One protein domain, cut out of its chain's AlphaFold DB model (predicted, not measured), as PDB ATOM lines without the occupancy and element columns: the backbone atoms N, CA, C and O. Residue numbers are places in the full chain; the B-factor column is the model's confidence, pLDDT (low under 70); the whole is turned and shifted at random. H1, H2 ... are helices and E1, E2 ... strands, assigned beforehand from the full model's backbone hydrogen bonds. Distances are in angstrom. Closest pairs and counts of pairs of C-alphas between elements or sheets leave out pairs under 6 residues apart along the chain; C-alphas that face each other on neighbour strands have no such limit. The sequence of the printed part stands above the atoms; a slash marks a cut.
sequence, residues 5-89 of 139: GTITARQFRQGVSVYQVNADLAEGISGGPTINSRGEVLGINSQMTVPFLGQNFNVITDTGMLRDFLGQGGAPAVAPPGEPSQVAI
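Overview. This is residues 5 to 89 of the 139 residues of an uncharacterized protein of Pseudonocardia sp. CNS-004 (UniProt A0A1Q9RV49). One strongly twisted sheet, in which hairpin E1-E2 crosses hairpin E4-E5 and short E3 extends an edge; the tip, residues 50 to 55, sticks out. Small H1 and an unnamed tail, residues 70 to 89, follow. Of the 85 printed residues under half are in named elements, and the class by those elements is mostly strand: E1 E2 E3 E4 E5 H1 along the chain, sheet order E1 E2 E5 E4 E3, antiparallel. It is compact, radius of gyration of the C-alphas 12.8 A, spanning 37 by 27 by 25 A.

Along the chain. E1, residues 7 to 13, starts at C-alpha 7 (-11.876, -16.497, 10.581), 16.3 A long. E2 is 16 to 21, 15.9 A; E3 33 to 35; E4 41 to 50, 25.6 A; E5 55 to 61, 17.6 A; H1 64 to 69, ending at C-alpha 69 (-6.070, -28.526, -9.402).

Arrangement. Within hydrogen-bond range are N 8 and O 20 for E1-E2, 2.8 A; N 19 and O 60 for E2-E5, 2.8 A; N 44 and O 61 for E4-E5, 2.9 A; N 34 and O 43 for hairpin E3-E4, 2.8 A. E3 E4 E5 form a meander, each strand the antiparallel neighbour of the one before; E2 E3 E4 E5 form a Greek key, E2 also neighbouring E5. H1, with every O i to N i+4 pair within range, only grazes the sheet with residues 64 to 66.

Size, cuts and confidence. The printed part has no cut; E2 to E3 is a long link. Residues 71 to 89 are among the 32 under pLDDT 70.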
ATOM      1  N   GLY A   5     -14.157  -8.965   9.106       81.88
ATOM      2  CA  GLY A   5     -14.302  -9.963  10.161       81.88
ATOM      3  C   GLY A   5     -13.058 -10.820  10.336       81.88
ATOM      4  O   GLY A   5     -12.022 -10.576   9.722       81.88
ATOM      5  N   THR A   6     -13.178 -11.826  11.193       82.38
ATOM      6  CA  THR A   6     -12.148 -12.815  11.494       82.38
ATOM      7  C   THR A   6     -12.613 -14.213  11.104       82.38
ATOM      8  O   THR A   6     -13.807 -14.529  11.111       82.38
ATOM      9  N   ILE A   7     -11.645 -15.067  10.775       82.38
ATOM     10  CA  ILE A   7     -11.876 -16.497  10.581       82.38
ATOM     11  C   ILE A   7     -12.088 -17.132  11.952       82.38
ATOM     12  O   ILE A   7     -11.220 -17.065  12.820       82.38
ATOM     13  N   THR A   8     -13.247 -17.749  12.144       82.31
ATOM     14  CA  THR A   8     -13.630 -18.396  13.402       82.31
ATOM     15  C   THR A   8     -13.340 -19.891  13.387       82.31
ATOM     16  O   THR A   8     -13.029 -20.466  14.427       82.31
ATOM     17  N   ALA A   9     -13.402 -20.529  12.219       80.00
ATOM     18  CA  ALA A   9     -13.092 -21.944  12.061       80.00
ATOM     19  C   ALA A   9     -12.635 -22.265  10.635       80.00
ATOM     20  O   ALA A   9     -13.048 -21.612   9.678       80.00
ATOM     21  N   ARG A  10     -11.841 -23.329  10.483       82.19
ATOM     22  CA  ARG A  10     -11.583 -23.975   9.190       82.19
ATOM     23  C   ARG A  10     -12.262 -25.335   9.185       82.19
ATOM     24  O   ARG A  10     -12.109 -26.107  10.128       82.19
ATOM     25  N   GLN A  11     -13.000 -25.630   8.128       80.06
ATOM     26  CA  GLN A  11     -13.696 -26.896   7.947       80.06
ATOM     27  C   GLN A  11     -13.323 -27.498   6.594       80.06
ATOM     28  O   GLN A  11     -12.935 -26.797   5.660       80.06
ATOM     29  N   PHE A  12     -13.437 -28.817   6.497       79.56
ATOM     30  CA  PHE A  12     -13.311 -29.547   5.244       79.56
ATOM     31  C   PHE A  12     -14.650 -30.224   4.983       79.56
ATOM     32  O   PHE A  12     -15.094 -31.047   5.785       79.56
ATOM     33  N   ARG A  13     -15.332 -29.852   3.901       70.31
ATOM     34  CA  ARG A  13     -16.629 -30.430   3.541       70.31
ATOM     35  C   ARG A  13     -16.717 -30.654   2.049       70.31
ATOM     36  O   ARG A  13     -16.332 -29.799   1.267       70.31
ATOM     37  N   GLN A  14     -17.237 -31.822   1.675       74.31
ATOM     38  CA  GLN A  14     -17.429 -32.210   0.273       74.31
ATOM     39  C   GLN A  14     -16.133 -32.109  -0.553       74.31
ATOM     40  O   GLN A  14     -16.160 -31.756  -1.725       74.31
ATOM     41  N   GLY A  15     -14.988 -32.394   0.079       72.88
ATOM     42  CA  GLY A  15     -13.673 -32.289  -0.556       72.88
ATOM     43  C   GLY A  15     -13.155 -30.859  -0.727       72.88
ATOM     44  O   GLY A  15     -12.100 -30.696  -1.321       72.88
ATOM     45  N   VAL A  16     -13.852 -29.843  -0.202       76.25
ATOM     46  CA  VAL A  16     -13.461 -28.431  -0.282       76.25
ATOM     47  C   VAL A  16     -13.150 -27.869   1.114       76.25
ATOM     48  O   VAL A  16     -13.879 -28.127   2.075       76.25
ATOM     49  N   SER A  17     -12.064 -27.099   1.247       83.12
ATOM     50  CA  SER A  17     -11.743 -26.393   2.488       83.12
ATOM     51  C   SER A  17     -12.500 -25.074   2.517       83.12
ATOM     52  O   SER A  17     -12.531 -24.338   1.531       83.12
ATOM     53  N   VAL A  18     -13.137 -24.792   3.645       85.06
ATOM     54  CA  VAL A  18     -13.916 -23.576   3.860       85.06
ATOM     55  C   VAL A  18     -13.518 -22.934   5.182       85.06
ATOM     56  O   VAL A  18     -13.294 -23.622   6.180       85.06
ATOM     57  N   TYR A  19     -13.445 -21.611   5.197       85.81
ATOM     58  CA  TYR A  19     -13.254 -20.813   6.398       85.81
ATOM     59  C   TYR A  19     -14.586 -20.215   6.815       85.81
ATOM     60  O   TYR A  19     -15.244 -19.556   6.022       85.81
ATOM     61  N   GLN A  20     -14.996 -20.428   8.055       85.38
ATOM     62  CA  GLN A  20     -16.136 -19.733   8.627       85.38
ATOM     63  C   GLN A  20     -15.683 -18.363   9.120       85.38
ATOM     64  O   GLN A  20     -14.630 -18.256   9.749       85.38
ATOM     65  N   VAL A  21     -16.477 -17.330   8.852       84.62
ATOM     66  CA  VAL A  21     -16.175 -15.958   9.269       84.62
ATOM     67  C   VAL A  21     -17.335 -15.336  10.030       84.62
ATOM     68  O   VAL A  21     -18.490 -15.705   9.835       84.62
ATOM     69  N   ASN A  22     -17.020 -14.374  10.895       81.94
ATOM     70  CA  ASN A  22     -18.018 -13.538  11.573       81.94
ATOM     71  C   ASN A  22     -18.317 -12.222  10.825       81.94
ATOM     72  O   ASN A  22     -19.003 -11.359  11.370       81.94
ATOM     73  N   ALA A  23     -17.791 -12.066   9.607       79.81
ATOM     74  CA  ALA A  23     -18.093 -10.938   8.737       79.81
ATOM     75  C   ALA A  23     -19.551 -10.996   8.261       79.81
ATOM     76  O   ALA A  23     -20.089 -12.080   8.007       79.81
ATOM     77  N   ASP A  24     -20.175  -9.831   8.101       75.94
ATOM     78  CA  ASP A  24     -21.507  -9.714   7.512       75.94
ATOM     79  C   ASP A  24     -21.400  -9.869   5.986       75.94
ATOM     80  O   ASP A  24     -20.951  -8.954   5.289       75.94
ATOM     81  N   LEU A  25     -21.746 -11.057   5.466       72.56
ATOM     82  CA  LEU A  25     -21.834 -11.301   4.030       72.56
ATOM     83  C   LEU A  25     -23.278 -11.105   3.556       72.56
ATOM     84  O   LEU A  25     -24.130 -11.974   3.736       72.56
ATOM     85  N   ALA A  26     -23.539  -9.955   2.941       68.62
ATOM     86  CA  ALA A  26     -24.829  -9.646   2.338       68.62
ATOM     87  C   ALA A  26     -25.042 -10.377   1.001       68.62
ATOM     88  O   ALA A  26     -24.099 -10.832   0.350       68.62
ATOM     89  N   GLU A  27     -26.292 -10.449   0.548       67.50
ATOM     90  CA  GLU A  27     -26.598 -10.912  -0.807       67.50
ATOM     91  C   GLU A  27     -25.882 -10.048  -1.859       67.50
ATOM     92  O   GLU A  27     -25.728  -8.837  -1.704       67.50
ATOM     93  N   GLY A  28     -25.423 -10.683  -2.939       72.69
ATOM     94  CA  GLY A  28     -24.744 -10.005  -4.047       72.69
ATOM     95  C   GLY A  28     -23.217  -9.923  -3.947       72.69
ATOM     96  O   GLY A  28     -22.588  -9.576  -4.941       72.69
ATOM     97  N   ILE A  29     -22.601 -10.300  -2.819       75.00
ATOM     98  CA  ILE A  29     -21.125 -10.313  -2.681       75.00
ATOM     99  C   ILE A  29     -20.500 -11.709  -2.847       75.00
ATOM    100  O   ILE A  29     -19.282 -11.876  -2.739       75.00
ATOM    101  N   SER A  30     -21.345 -12.717  -3.085       82.06
ATOM    102  CA  SER A  30     -20.938 -14.095  -3.373       82.06
ATOM    103  C   SER A  30     -20.099 -14.154  -4.652       82.06
ATOM    104  O   SER A  30     -20.416 -13.493  -5.637       82.06
ATOM    105  N   GLY A  31     -19.024 -14.941  -4.641       80.75
ATOM    106  CA  GLY A  31     -18.100 -15.071  -5.772       80.75
ATOM    107  C   GLY A  31     -16.965 -14.038  -5.806       80.75
ATOM    108  O   GLY A  31     -16.002 -14.235  -6.543       80.75
ATOM    109  N   GLY A  32     -17.035 -12.973  -5.000       85.38
ATOM    110  CA  GLY A  32     -15.951 -11.996  -4.865       85.38
ATOM    111  C   GLY A  32     -14.750 -12.541  -4.074       85.38
ATOM    112  O   GLY A  32     -14.928 -13.432  -3.236       85.38
ATOM    113  N   PRO A  33     -13.529 -12.021  -4.305       84.81
ATOM    114  CA  PRO A  33     -12.355 -12.422  -3.545       84.81
ATOM    115  C   PRO A  33     -12.414 -11.873  -2.118       84.81
ATOM    116  O   PRO A  33     -12.824 -10.739  -1.875       84.81
ATOM    117  N   THR A  34     -11.931 -12.667  -1.175       83.75
ATOM    118  CA  THR A  34     -11.662 -12.232   0.192       83.75
ATOM    119  C   THR A  34     -10.169 -11.988   0.352       83.75
ATOM    120  O   THR A  34      -9.380 -12.875   0.025       83.75
ATOM    121  N   ILE A  35      -9.773 -10.826   0.878       82.69
ATOM    122  CA  ILE A  35      -8.361 -10.452   1.040       82.69
ATOM    123  C   ILE A  35      -7.998 -10.196   2.502       82.69
ATOM    124  O   ILE A  35      -8.808  -9.695   3.280       82.69
ATOM    125  N   ASN A  36      -6.770 -10.536   2.889       81.50
ATOM    126  CA  ASN A  36      -6.229 -10.107   4.177       81.50
ATOM    127  C   ASN A  36      -5.658  -8.681   4.099       81.50
ATOM    128  O   ASN A  36      -5.578  -8.073   3.033       81.50
ATOM    129  N   SER A  37      -5.207  -8.159   5.239       80.12
ATOM    130  CA  SER A  37      -4.579  -6.836   5.351       80.12
ATOM    131  C   SER A  37      -3.298  -6.658   4.522       80.12
ATOM    132  O   SER A  37      -2.851  -5.529   4.334       80.12
ATOM    133  N   ARG A  38      -2.705  -7.744   4.014       81.81
ATOM    134  CA  ARG A  38      -1.536  -7.726   3.120       81.81
ATOM    135  C   ARG A  38      -1.921  -7.720   1.636       81.81
ATOM    136  O   ARG A  38      -1.036  -7.740   0.789       81.81
ATOM    137  N   GLY A  39      -3.217  -7.715   1.316       78.88
ATOM    138  CA  GLY A  39      -3.722  -7.806  -0.056       78.88
ATOM    139  C   GLY A  39      -3.663  -9.219  -0.646       78.88
ATOM    140  O   GLY A  39      -3.840  -9.389  -1.851       78.88
ATOM    141  N   GLU A  40      -3.416 -10.246   0.170       80.38
ATOM    142  CA  GLU A  40      -3.389 -11.634  -0.293       80.38
ATOM    143  C   GLU A  40      -4.809 -12.199  -0.342       80.38
ATOM    144  O   GLU A  40      -5.576 -12.059   0.615       80.38
ATOM    145  N   VAL A  41      -5.148 -12.891  -1.434       83.69
ATOM    146  CA  VAL A  41      -6.450 -13.551  -1.585       83.69
ATOM    147  C   VAL A  41      -6.498 -14.802  -0.711       83.69
ATOM    148  O   VAL A  41      -5.794 -15.781  -0.958       83.69
ATOM    149  N   LEU A  42      -7.371 -14.774   0.292       80.81
ATOM    150  CA  LEU A  42      -7.650 -15.894   1.188       80.81
ATOM    151  C   LEU A  42      -8.650 -16.886   0.585       80.81
ATOM    152  O   LEU A  42      -8.598 -18.076   0.890       80.81
ATOM    153  N   GLY A  43      -9.560 -16.417  -0.267       85.44
ATOM    154  CA  GLY A  43     -10.533 -17.283  -0.919       85.44
ATOM    155  C   GLY A  43     -11.671 -16.524  -1.584       85.44
ATOM    156  O   GLY A  43     -11.515 -15.360  -1.945       85.44
ATOM    157  N   ILE A  44     -12.800 -17.206  -1.769       86.94
ATOM    158  CA  ILE A  44     -13.991 -16.683  -2.446       86.94
ATOM    159  C   ILE A  44     -15.151 -16.607  -1.453       86.94
ATOM    160  O   ILE A  44     -15.461 -17.601  -0.793       86.94
ATOM    161  N   ASN A  45     -15.815 -15.454  -1.379       86.81
ATOM    162  CA  ASN A  45     -17.010 -15.264  -0.560       86.81
ATOM    163  C   ASN A  45     -18.110 -16.235  -0.996       86.81
ATOM    164  O   ASN A  45     -18.463 -16.300  -2.175       86.81
ATOM    165  N   SER A  46     -18.688 -16.958  -0.043       82.31
ATOM    166  CA  SER A  46     -19.785 -17.884  -0.292       82.31
ATOM    167  C   SER A  46     -20.723 -17.946   0.914       82.31
ATOM    168  O   SER A  46     -20.413 -17.486   2.015       82.31
ATOM    169  N   GLN A  47     -21.904 -18.514   0.708       76.94
ATOM    170  CA  GLN A  47     -22.875 -18.727   1.766       76.94
ATOM    171  C   GLN A  47     -23.222 -20.205   1.821       76.94
ATOM    172  O   GLN A  47     -23.547 -20.821   0.806       76.94
ATOM    173  N   MET A  48     -23.155 -20.784   3.017       70.50
ATOM    174  CA  MET A  48     -23.499 -22.182   3.220       70.50
ATOM    175  C   MET A  48     -24.738 -22.292   4.098       70.50
ATOM    176  O   MET A  48     -24.744 -21.832   5.236       70.50
ATOM    177  N   THR A  49     -25.776 -22.945   3.580       67.88
ATOM    178  CA  THR A  49     -26.968 -23.308   4.359       67.88
ATOM    179  C   THR A  49     -26.774 -24.701   4.947       67.88
ATOM    180  O   THR A  49     -26.430 -25.634   4.218       67.88
ATOM    181  N   VAL A  50     -26.999 -24.871   6.251       63.72
ATOM    182  CA  VAL A  50     -27.049 -26.206   6.868       63.72
ATOM    183  C   VAL A  50     -28.503 -26.697   6.848       63.72
ATOM    184  O   VAL A  50     -29.318 -26.160   7.602       63.72
ATOM    185  N   PRO A  51     -28.853 -27.717   6.032       55.50
ATOM    186  CA  PRO A  51     -30.250 -28.067   5.738       55.50
ATOM    187  C   PRO A  51     -31.089 -28.422   6.969       55.50
ATOM    188  O   PRO A  51     -32.280 -28.145   7.006       55.50
ATOM    189  N   PHE A  52     -30.465 -29.016   7.988       57.94
ATOM    190  CA  PHE A  52     -31.152 -29.470   9.201       57.94
ATOM    191  C   PHE A  52     -31.362 -28.372  10.250       57.94
ATOM    192  O   PHE A  52     -32.203 -28.531  11.127       57.94
ATOM    193  N   LEU A  53     -30.601 -27.276  10.179       61.09
ATOM    194  CA  LEU A  53     -30.669 -26.175  11.146       61.09
ATOM    195  C   LEU A  53     -31.311 -24.916  10.555       61.09
ATOM    196  O   LEU A  53     -31.599 -23.988  11.304       61.09
ATOM    197  N   GLY A  54     -31.499 -24.856   9.230       58.22
ATOM    198  CA  GLY A  54     -32.020 -23.670   8.544       58.22
ATOM    199  C   GLY A  54     -31.168 -22.412   8.753       58.22
ATOM    200  O   GLY A  54     -31.655 -21.308   8.539       58.22
ATOM    201  N   GLN A  55     -29.919 -22.567   9.210       63.88
ATOM    202  CA  GLN A  55     -28.998 -21.463   9.455       63.88
ATOM    203  C   GLN A  55     -28.026 -21.307   8.290       63.88
ATOM    204  O   GLN A  55     -27.418 -22.284   7.830       63.88
ATOM    205  N   ASN A  56     -27.862 -20.056   7.861       66.12
ATOM    206  CA  ASN A  56     -26.877 -19.652   6.872       66.12
ATOM    207  C   ASN A  56     -25.610 -19.213   7.599       66.12
ATOM    208  O   ASN A  56     -25.644 -18.354   8.478       66.12
ATOM    209  N   PHE A  57     -24.491 -19.813   7.217       76.06
ATOM    210  CA  PHE A  57     -23.173 -19.433   7.691       76.06
ATOM    211  C   PHE A  57     -22.422 -18.728   6.573       76.06
ATOM    212  O   PHE A  57     -22.378 -19.196   5.430       76.06
ATOM    213  N   ASN A  58     -21.796 -17.621   6.948       82.62
ATOM    214  CA  ASN A  58     -20.897 -16.878   6.090       82.62
ATOM    215  C   ASN A  58     -19.565 -17.619   6.036       82.62
ATOM    216  O   ASN A  58     -18.930 -17.868   7.067       82.62
ATOM    217  N   VAL A  59     -19.182 -18.032   4.831       84.38
ATOM    218  CA  VAL A  59     -17.993 -18.849   4.616       84.38
ATOM    219  C   VAL A  59     -17.157 -18.306   3.466       84.38
ATOM    220  O   VAL A  59     -17.655 -17.674   2.543       84.38
ATOM    221  N   ILE A  60     -15.864 -18.585   3.511       85.12
ATOM    222  CA  ILE A  60     -14.921 -18.312   2.438       85.12
ATOM    223  C   ILE A  60     -14.445 -19.661   1.918       85.12
ATOM    224  O   ILE A  60     -13.905 -20.469   2.675       85.12
ATOM    225  N   THR A  61     -14.651 -19.924   0.634       86.88
ATOM    226  CA  THR A  61     -14.126 -21.121  -0.020       86.88
ATOM    227  C   THR A  61     -12.642 -20.930  -0.309       86.88
ATOM    228  O   THR A  61     -12.258 -19.972  -0.979       86.88
ATOM    229  N   ASP A  62     -11.809 -21.839   0.194       82.50
ATOM    230  CA  ASP A  62     -10.364 -21.827  -0.021       82.50
ATOM    231  C   ASP A  62     -10.048 -22.113  -1.498       82.50
ATOM    232  O   ASP A  62     -10.514 -23.097  -2.080       82.50
ATOM    233  N   THR A  63      -9.241 -21.253  -2.113       75.44
ATOM    234  CA  THR A  63      -8.799 -21.397  -3.508       75.44
ATOM    235  C   THR A  63      -7.513 -22.202  -3.649       75.44
ATOM    236  O   THR A  63      -7.068 -22.431  -4.768       75.44
ATOM    237  N   GLY A  64      -6.888 -22.630  -2.551       73.31
ATOM    238  CA  GLY A  64      -5.689 -23.466  -2.540       73.31
ATOM    239  C   GLY A  64      -5.891 -24.739  -3.352       73.31
ATOM    240  O   GLY A  64      -5.149 -24.977  -4.295       73.31
ATOM    241  N   MET A  65      -6.983 -25.467  -3.114       65.38
ATOM    242  CA  MET A  65      -7.284 -26.663  -3.910       65.38
ATOM    243  C   MET A  65      -7.621 -26.369  -5.370       65.38
ATOM    244  O   MET A  65      -7.317 -27.186  -6.233       65.38
ATOM    245  N   LEU A  66      -8.219 -25.212  -5.673       69.12
ATOM    246  CA  LEU A  66      -8.425 -24.799  -7.061       69.12
ATOM    247  C   LEU A  66      -7.079 -24.517  -7.744       69.12
ATOM    248  O   LEU A  66      -6.877 -24.922  -8.881       69.12
ATOM    249  N   ARG A  67      -6.141 -23.865  -7.052       72.88
ATOM    250  CA  ARG A  67      -4.784 -23.613  -7.554       72.88
ATOM    251  C   ARG A  67      -4.001 -24.906  -7.752       72.88
ATOM    252  O   ARG A  67      -3.370 -25.061  -8.795       72.88
ATOM    253  N   ASP A  68      -4.098 -25.830  -6.802       70.38
ATOM    254  CA  ASP A  68      -3.490 -27.158  -6.892       70.38
ATOM    255  C   ASP A  68      -4.063 -27.935  -8.085       70.38
ATOM    256  O   ASP A  68      -3.310 -28.478  -8.892       70.38
ATOM    257  N   PHE A  69      -5.389 -27.917  -8.257       63.91
ATOM    258  CA  PHE A  69      -6.070 -28.526  -9.402       63.91
ATOM    259  C   PHE A  69      -5.645 -27.905 -10.739       63.91
ATOM    260  O   PHE A  69      -5.434 -28.619 -11.716       63.91
ATOM    261  N   LEU A  70      -5.484 -26.581 -10.788       75.19
ATOM    262  CA  LEU A  70      -5.023 -25.857 -11.975       75.19
ATOM    263  C   LEU A  70      -3.508 -25.995 -12.221       75.19
ATOM    264  O   LEU A  70      -2.992 -25.391 -13.160       75.19
ATOM    265  N   GLY A  71      -2.781 -26.754 -11.393       69.94
ATOM    266  CA  GLY A  71      -1.331 -26.931 -11.510       69.94
ATOM    267  C   GLY A  71      -0.527 -25.656 -11.228       69.94
ATOM    268  O   GLY A  71       0.659 -25.597 -11.541       69.94
ATOM    269  N   GLN A  72      -1.148 -24.637 -10.628       67.44
ATOM    270  CA  GLN A  72      -0.531 -23.354 -10.272       67.44
ATOM    271  C   GLN A  72       0.027 -23.366  -8.840       67.44
ATOM    272  O   GLN A  72      -0.004 -22.343  -8.157       67.44
ATOM    273  N   GLY A  73       0.492 -24.528  -8.367       54.53
ATOM    274  CA  GLY A  73       0.912 -24.791  -6.988       54.53
ATOM    275  C   GLY A  73       2.103 -23.947  -6.521       54.53
ATOM    276  O   GLY A  73       3.225 -24.433  -6.421       54.53
ATOM    277  N   GLY A  74       1.856 -22.675  -6.220       51.84
ATOM    278  CA  GLY A  74       2.644 -21.852  -5.313       51.84
ATOM    279  C   GLY A  74       2.025 -21.921  -3.919       51.84
ATOM    280  O   GLY A  74       0.800 -21.960  -3.792       51.84
ATOM    281  N   ALA A  75       2.881 -21.967  -2.894       50.25
ATOM    282  CA  ALA A  75       2.522 -22.265  -1.509       50.25
ATOM    283  C   ALA A  75       1.218 -21.573  -1.049       50.25
ATOM    284  O   ALA A  75       1.025 -20.381  -1.317       50.25
ATOM    285  N   PRO A  76       0.319 -22.285  -0.341       52.50
ATOM    286  CA  PRO A  76      -0.843 -21.651   0.259       52.50
ATOM    287  C   PRO A  76      -0.358 -20.523   1.172       52.50
ATOM    288  O   PRO A  76       0.552 -20.726   1.978       52.50
ATOM    289  N   ALA A  77      -0.953 -19.334   1.046       52.56
ATOM    290  CA  ALA A  77      -0.779 -18.260   2.014       52.56
ATOM    291  C   ALA A  77      -1.444 -18.716   3.319       52.56
ATOM    292  O   ALA A  77      -2.606 -18.429   3.595       52.56
ATOM    293  N   VAL A  78      -0.732 -19.543   4.081       49.66
ATOM    294  CA  VAL A  78      -1.139 -19.953   5.416       49.66
ATOM    295  C   VAL A  78      -0.985 -18.711   6.281       49.66
ATOM    296  O   VAL A  78       0.132 -18.304   6.600       49.66
ATOM    297  N   ALA A  79      -2.106 -18.071   6.613       47.81
ATOM    298  CA  ALA A  79      -2.117 -17.051   7.650       47.81
ATOM    299  C   ALA A  79      -1.530 -17.677   8.936       47.81
ATOM    300  O   ALA A  79      -1.969 -18.771   9.318       47.81
ATOM    301  N   PRO A  80      -0.520 -17.056   9.573       41.38
ATOM    302  CA  PRO A  80       0.091 -17.592  10.784       41.38
ATOM    303  C   PRO A  80      -0.957 -17.863  11.876       41.38
ATOM    304  O   PRO A  80      -1.898 -17.075  12.034       41.38
ATOM    305  N   PRO A  81      -0.819 -18.943  12.669       42.66
ATOM    306  CA  PRO A  81      -1.732 -19.205  13.773       42.66
ATOM    307  C   PRO A  81      -1.597 -18.094  14.822       42.66
ATOM    308  O   PRO A  81      -0.541 -17.947  15.430       42.66
ATOM    309  N   GLY A  82      -2.664 -17.322  15.041       46.72
ATOM    310  CA  GLY A  82      -2.741 -16.331  16.122       46.72
ATOM    311  C   GLY A  82      -2.821 -14.867  15.689       46.72
ATOM    312  O   GLY A  82      -3.048 -14.017  16.546       46.72
ATOM    313  N   GLU A  83      -2.709 -14.549  14.397       43.66
ATOM    314  CA  GLU A  83      -3.013 -13.192  13.935       43.66
ATOM    315  C   GLU A  83      -4.531 -13.016  13.777       43.66
ATOM    316  O   GLU A  83      -5.158 -13.770  13.020       43.66
ATOM    317  N   PRO A  84      -5.160 -12.023  14.441       44.12
ATOM    318  CA  PRO A  84      -6.499 -11.597  14.077       44.12
ATOM    319  C   PRO A  84      -6.402 -11.008  12.671       44.12
ATOM    320  O   PRO A  84      -6.074  -9.836  12.495       44.12
ATOM    321  N   SER A  85      -6.635 -11.844  11.658       47.75
ATOM    322  CA  SER A  85      -6.744 -11.393  10.277       47.75
ATOM    323  C   SER A  85      -7.922 -10.431  10.225       47.75
ATOM    324  O   SER A  85      -9.070 -10.859  10.183       47.75
ATOM    325  N   GLN A  86      -7.639  -9.133  10.292       44.84
ATOM    326  CA  GLN A  86      -8.584  -8.105   9.896       44.84
ATOM    327  C   GLN A  86      -8.672  -8.205   8.378       44.84
ATOM    328  O   GLN A  86      -7.845  -7.676   7.638       44.84
ATOM    329  N   VAL A  87      -9.620  -9.021   7.931       49.47
ATOM    330  CA  VAL A  87      -9.939  -9.221   6.525       49.47
ATOM    331  C   VAL A  87     -10.710  -7.983   6.086       49.47
ATOM    332  O   VAL A  87     -11.882  -7.841   6.421       49.47
ATOM    333  N   ALA A  88     -10.045  -7.051   5.405       44.66
ATOM    334  CA  ALA A  88     -10.709  -5.904   4.801       44.66
ATOM    335  C   ALA A  88     -11.333  -6.362   3.477       44.66
ATOM    336  O   ALA A  88     -10.645  -6.506   2.472       44.66
ATOM    337  N   ILE A  89     -12.637  -6.643   3.474       49.50
ATOM    338  CA  ILE A  89     -13.352  -6.985   2.239       49.50
ATOM    339  C   ILE A  89     -13.687  -5.681   1.509       49.50
ATOM    340  O   ILE A  89     -14.737  -5.076   1.743       49.50
TER     341      ILE A  89